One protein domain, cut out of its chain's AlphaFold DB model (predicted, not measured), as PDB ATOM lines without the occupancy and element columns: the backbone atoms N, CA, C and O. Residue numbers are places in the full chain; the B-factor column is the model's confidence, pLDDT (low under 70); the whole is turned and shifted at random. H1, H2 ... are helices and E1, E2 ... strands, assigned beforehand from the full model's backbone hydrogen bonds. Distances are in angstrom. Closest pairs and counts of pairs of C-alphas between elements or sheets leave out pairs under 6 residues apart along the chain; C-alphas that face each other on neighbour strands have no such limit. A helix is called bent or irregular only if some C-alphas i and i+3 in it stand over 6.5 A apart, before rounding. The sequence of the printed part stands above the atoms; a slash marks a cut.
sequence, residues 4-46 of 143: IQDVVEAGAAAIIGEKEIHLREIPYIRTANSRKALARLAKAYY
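What this domain is: This is residues 4 to 46 of the 143 residues of the protein "UDP-N-acetylmuramoylalanyl-D-glutamate--2, 6-diaminopimelate ligase" of Bacillus obstructivus (UniProt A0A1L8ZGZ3). Two short strands side by side, E1 and E2, are joined by a wide loop, residues 18 to 27, that swings out and comes back to make the strands parallel. The short helix H1 and this loop lie toward one end of the longest axis, and the longer helix H2 leads away at the other end, its residues 39 to 46 sticking out as an arm. The printed part has 43 residues, with two named helices and two named strands in the order H1, E1, E2, H2, and its class is mixed, helices and strands; the sheet has the order E1, E2 and is parallel. The whole is only just compact, close to loose, with a radius of gyration of the C-alphas of 10.9 A, and the C-alphas span 27 by 22 by 14 A.

Where its parts are: H1 is residues 4 to 9, from C-alpha 4 at (47.135, 23.414, 249.482), and is 8.8 A long from first to last C-alpha. E1 is residues 15 to 17, 6.6 A long, beginning with C-alpha 15 at (41.189, 27.770, 246.814). E2 is residues 28 to 30 and is 6.4 A long. H2 is residues 34 to 46, 17.9 A from first to last C-alpha, and ends with C-alpha 46 at (22.740, 24.533, 247.507). Neither helix is bent.

How they stand to each other: E1 and E2 are parallel neighbours, with 23 degrees between their directions. The C-alphas of Ile 16 and Ile 29 face each other at 4.8 A. N 29 and O 15 are within hydrogen-bond range at 2.8 A, and N 17 and O 29 at 3.1 A. The closest C-alphas of H1 and E1 are those of Ile 4 and Ile 15, 7.8 A apart. H1 is apart from E2 and from H2. The closest C-alphas of E1 and H2 are those of Gly 17 and Ser 34, 5.6 A apart, and the centres of the two elements are 12.0 A apart. Residues 39 to 46, which belong to H2, stand free. In H1 and H2 every O i to N i+4 pair is within hydrogen-bond range.

The domain as a whole: The two C-alphas farthest apart, those of Arg 24 and Tyr 46, are 29.1 A from each other. Without residues 39 to 46 the body has 35 residues and spans 25 by 17 by 12 A. The links from H1 to E1 and from E2 to H2 are tight, with 5 and 3 residues, and the link from E1 to E2 is short, with 10 residues. The printed part has no cut. Its mean pLDDT is 93.4, and no printed residue is under 70.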
ATOM      1  N   ILE A   4      47.547  22.653 250.674       89.06
ATOM      2  CA  ILE A   4      47.135  23.414 249.482       89.06
ATOM      3  C   ILE A   4      47.621  22.725 248.207       89.06
ATOM      4  O   ILE A   4      46.836  22.591 247.277       89.06
ATOM      5  N   GLN A   5      48.867  22.249 248.198       89.62
ATOM      6  CA  GLN A   5      49.447  21.588 247.034       89.62
ATOM      7  C   GLN A   5      48.693  20.300 246.679       89.62
ATOM      8  O   GLN A   5      48.280  20.139 245.537       89.62
ATOM      9  N   ASP A   6      48.391  19.462 247.673       92.50
ATOM     10  CA  ASP A   6      47.621  18.227 247.469       92.50
ATOM     11  C   ASP A   6      46.236  18.508 246.861       92.50
ATOM     12  O   ASP A   6      45.752  17.773 246.006       92.50
ATOM     13  N   VAL A   7      45.585  19.598 247.285       90.75
ATOM     14  CA  VAL A   7      44.267  20.005 246.776       90.75
ATOM     15  C   VAL A   7      44.354  20.551 245.344       90.75
ATOM     16  O   VAL A   7      43.443  20.314 244.551       90.75
ATOM     17  N   VAL A   8      45.441  21.249 244.995       91.25
ATOM     18  CA  VAL A   8      45.723  21.671 243.610       91.25
ATOM     19  C   VAL A   8      45.913  20.441 242.721       91.25
ATOM     20  O   VAL A   8      45.270  20.336 241.680       91.25
ATOM     21  N   GLU A   9      46.735  19.486 243.155       92.44
ATOM     22  CA  GLU A   9      47.017  18.246 242.421       92.44
ATOM     23  C   GLU A   9      45.777  17.354 242.280       92.44
ATOM     24  O   GLU A   9      45.589  16.710 241.250       92.44
ATOM     25  N   ALA A  10      44.872  17.387 243.261       93.56
ATOM     26  CA  ALA A  10      43.569  16.732 243.194       93.56
ATOM     27  C   ALA A  10      42.563  17.418 242.240       93.56
ATOM     28  O   ALA A  10      41.429  16.953 242.114       93.56
ATOM     29  N   GLY A  11      42.947  18.508 241.565       94.06
ATOM     30  CA  GLY A  11      42.141  19.158 240.528       94.06
ATOM     31  C   GLY A  11      41.162  20.215 241.044       94.06
ATOM     32  O   GLY A  11      40.130  20.456 240.414       94.06
ATOM     33  N   ALA A  12      41.441  20.850 242.185       93.75
ATOM     34  CA  ALA A  12      40.614  21.956 242.658       93.75
ATOM     35  C   ALA A  12      40.605  23.125 241.661       93.75
ATOM     36  O   ALA A  12      41.649  23.583 241.209       93.75
ATOM     37  N   ALA A  13      39.421  23.667 241.367       94.38
ATOM     38  CA  ALA A  13      39.280  24.803 240.453       94.38
ATOM     39  C   ALA A  13      39.708  26.149 241.072       94.38
ATOM     40  O   ALA A  13      40.066  27.077 240.352       94.38
ATOM     41  N   ALA A  14      39.628  26.277 242.399       94.44
ATOM     42  CA  ALA A  14      40.039  27.457 243.156       94.44
ATOM     43  C   ALA A  14      40.227  27.098 244.637       94.44
ATOM     44  O   ALA A  14      39.650  26.123 245.126       94.44
ATOM     45  N   ILE A  15      40.980  27.921 245.369       94.75
ATOM     46  CA  ILE A  15      41.189  27.770 246.814       94.75
ATOM     47  C   ILE A  15      40.798  29.052 247.540       94.75
ATOM     48  O   ILE A  15      41.085  30.161 247.096       94.75
ATOM     49  N   ILE A  16      40.173  28.890 248.706       94.81
ATOM     50  CA  ILE A  16      39.847  29.984 249.618       94.81
ATOM     51  C   ILE A  16      40.587  29.753 250.925       94.81
ATOM     52  O   ILE A  16      40.526  28.665 251.498       94.81
ATOM     53  N   GLY A  17      41.267  30.777 251.430       95.12
ATOM     54  CA  GLY A  17      41.966  30.660 252.700       95.12
ATOM     55  C   GLY A  17      42.299  31.992 253.353       95.12
ATOM     56  O   GLY A  17      42.104  33.064 252.798       95.12
ATOM     57  N   GLU A  18      42.757  31.903 254.597       95.69
ATOM     58  CA  GLU A  18      43.011  33.076 255.447       95.69
ATOM     59  C   GLU A  18      44.433  33.644 255.374       95.69
ATOM     60  O   GLU A  18      44.661  34.786 255.772       95.69
ATOM     61  N   LYS A  19      45.399  32.863 254.878       93.75
ATOM     62  CA  LYS A  19      46.801  33.286 254.821       93.75
ATOM     63  C   LYS A  19      47.067  34.023 253.518       93.75
ATOM     64  O   LYS A  19      46.380  33.822 252.524       93.75
ATOM     65  N   GLU A  20      48.084  34.865 253.527       91.62
ATOM     66  CA  GLU A  20      48.591  35.476 252.306       91.62
ATOM     67  C   GLU A  20      49.436  34.450 251.552       91.62
ATOM     68  O   GLU A  20      50.507  34.057 252.011       91.62
ATOM     69  N   ILE A  21      48.883  33.924 250.459       90.06
ATOM     70  CA  ILE A  21      49.486  32.876 249.636       90.06
ATOM     71  C   ILE A  21      49.244  33.245 248.176       90.06
ATOM     72  O   ILE A  21      48.130  33.610 247.800       90.06
ATOM     73  N   HIS A  22      50.285  33.119 247.361       87.38
ATOM     74  CA  HIS A  22      50.204  33.299 245.919       87.38
ATOM     75  C   HIS A  22      50.376  31.942 245.243       87.38
ATOM     76  O   HIS A  22      51.411  31.300 245.405       87.38
ATOM     77  N   LEU A  23      49.355  31.522 244.500       88.12
ATOM     78  CA  LEU A  23      49.380  30.332 243.652       88.12
ATOM     79  C   LEU A  23      49.426  30.775 242.190       88.12
ATOM     80  O   LEU A  23      48.840  31.802 241.842       88.12
ATOM     81  N   ARG A  24      50.146  30.030 241.348       86.88
ATOM     82  CA  ARG A  24      50.265  30.333 239.910       86.88
ATOM     83  C   ARG A  24      49.293  29.504 239.074       86.88
ATOM     84  O   ARG A  24      48.921  29.918 237.985       86.88
ATOM     85  N   GLU A  25      48.914  28.345 239.592       91.44
ATOM     86  CA  GLU A  25      48.186  27.283 238.911       91.44
ATOM     87  C   GLU A  25      46.680  27.544 238.908       91.44
ATOM     88  O   GLU A  25      46.026  27.385 237.880       91.44
ATOM     89  N   ILE A  26      46.132  27.965 240.053       94.25
ATOM     90  CA  ILE A  26      44.699  28.209 240.240       94.25
ATOM     91  C   ILE A  26      44.449  29.462 241.089       94.25
ATOM     92  O   ILE A  26      45.305  29.846 241.892       94.25
ATOM     93  N   PRO A  27      43.267  30.094 240.972       95.44
ATOM     94  CA  PRO A  27      42.912  31.242 241.793       95.44
ATOM     95  C   PRO A  27      42.965  30.934 243.296       95.44
ATOM     96  O   PRO A  27      42.356  29.971 243.774       95.44
ATOM     97  N   TYR A  28      43.634  31.809 244.049       95.12
ATOM     98  CA  TYR A  28      43.604  31.832 245.510       95.12
ATOM     99  C   TYR A  28      42.863  33.077 245.998       95.12
ATOM    100  O   TYR A  28      43.296  34.205 245.762       95.12
ATOM    101  N   ILE A  29      41.749  32.884 246.699       94.94
ATOM    102  CA  ILE A  29      40.931  33.972 247.235       94.94
ATOM    103  C   ILE A  29      41.185  34.072 248.735       94.94
ATOM    104  O   ILE A  29      40.804  33.197 249.522       94.94
ATOM    105  N   ARG A  30      41.812  35.175 249.146       95.50
ATOM    106  CA  ARG A  30      42.038  35.461 250.561       95.50
ATOM    107  C   ARG A  30      40.749  35.951 251.222       95.50
ATOM    108  O   ARG A  30      40.064  36.826 250.701       95.50
ATOM    109  N   THR A  31      40.448  35.423 252.401       95.25
ATOM    110  CA  THR A  31      39.325  35.856 253.246       95.25
ATOM    111  C   THR A  31      39.787  36.075 254.679       95.25
ATOM    112  O   THR A  31      40.723  35.435 255.137       95.25
ATOM    113  N   ALA A  32      39.113  36.950 255.424       95.38
ATOM    114  CA  ALA A  32      39.374  37.112 256.852       95.38
ATOM    115  C   ALA A  32      38.894  35.908 257.685       95.38
ATOM    116  O   ALA A  32      39.368  35.702 258.798       95.38
ATOM    117  N   ASN A  33      37.928  35.128 257.176       94.56
ATOM    118  CA  ASN A  33      37.375  33.972 257.880       94.56
ATOM    119  C   ASN A  33      36.870  32.916 256.884       94.56
ATOM    120  O   ASN A  33      35.836  33.083 256.228       94.56
ATOM    121  N   SER A  34      37.602  31.810 256.789       93.75
ATOM    122  CA  SER A  34      37.323  30.688 255.892       93.75
ATOM    123  C   SER A  34      36.046  29.938 256.266       93.75
ATOM    124  O   SER A  34      35.334  29.480 255.376       93.75
ATOM    125  N   ARG A  35      35.684  29.874 257.556       92.19
ATOM    126  CA  ARG A  35      34.453  29.202 258.012       92.19
ATOM    127  C   ARG A  35      33.201  29.964 257.586       92.19
ATOM    128  O   ARG A  35      32.279  29.364 257.042       92.19
ATOM    129  N   LYS A  36      33.195  31.292 257.749       94.12
ATOM    130  CA  LYS A  36      32.117  32.149 257.226       94.12
ATOM    131  C   LYS A  36      32.022  32.061 255.708       94.12
ATOM    132  O   LYS A  36      30.921  31.977 255.170       94.12
ATOM    133  N   ALA A  37      33.168  32.071 255.022       95.12
ATOM    134  CA  ALA A  37      33.202  31.911 253.573       95.12
ATOM    135  C   ALA A  37      32.576  30.572 253.148       95.12
ATOM    136  O   ALA A  37      31.711  30.571 252.276       95.12
ATOM    137  N   LEU A  38      32.924  29.466 253.818       94.19
ATOM    138  CA  LEU A  38      32.342  28.148 253.560       94.19
ATOM    139  C   LEU A  38      30.818  28.151 253.725       94.19
ATOM    140  O   LEU A  38      30.120  27.685 252.832       94.19
ATOM    141  N   ALA A  39      30.293  28.709 254.819       93.25
ATOM    142  CA  ALA A  39      28.849  28.779 255.044       93.25
ATOM    143  C   ALA A  39      28.120  29.583 253.953       93.25
ATOM    144  O   ALA A  39      27.103  29.139 253.421       93.25
ATOM    145  N   ARG A  40      28.671  30.734 253.552       94.19
ATOM    146  CA  ARG A  40      28.092  31.577 252.492       94.19
ATOM    147  C   ARG A  40      28.120  30.895 251.128       94.19
ATOM    148  O   ARG A  40      27.141  30.968 250.391       94.19
ATOM    149  N   LEU A  41      29.215  30.212 250.805       95.06
ATOM    150  CA  LEU A  41      29.343  29.456 249.559       95.06
ATOM    151  C   LEU A  41      28.406  28.257 249.539       95.06
ATOM    152  O   LEU A  41      27.755  28.024 248.531       95.06
ATOM    153  N   ALA A  42      28.281  27.545 250.656       95.06
ATOM    154  CA  ALA A  42      27.344  26.443 250.789       95.06
ATOM    155  C   ALA A  42      25.894  26.916 250.585       95.06
ATOM    156  O   ALA A  42      25.163  26.304 249.805       95.06
ATOM    157  N   LYS A  43      25.504  28.055 251.183       95.38
ATOM    158  CA  LYS A  43      24.203  28.700 250.928       95.38
ATOM    159  C   LYS A  43      24.007  29.020 249.445       95.38
ATOM    160  O   LYS A  43      22.963  28.700 248.883       95.38
ATOM    161  N   ALA A  44      25.007  29.629 248.806       95.38
ATOM    162  CA  ALA A  44      24.944  30.020 247.397       95.38
ATOM    163  C   ALA A  44      24.929  28.822 246.426       95.38
ATOM    164  O   ALA A  44      24.318  28.911 245.357       95.38
ATOM    165  N   TYR A  45      25.590  27.722 246.794       96.19
ATOM    166  CA  TYR A  45      25.686  26.495 246.008       96.19
ATOM    167  C   TYR A  45      24.400  25.670 246.086       96.19
ATOM    168  O   TYR A  45      23.818  25.347 245.055       96.19
ATOM    169  N   TYR A  46      23.921  25.377 247.300       96.69
ATOM    170  CA  TYR A  46      22.740  24.533 247.507       96.69
ATOM    171  C   TYR A  46      21.411  25.280 247.381       96.69
ATOM    172  O   TYR A  46      20.387  24.647 247.140       96.69
TER     173      TYR A  46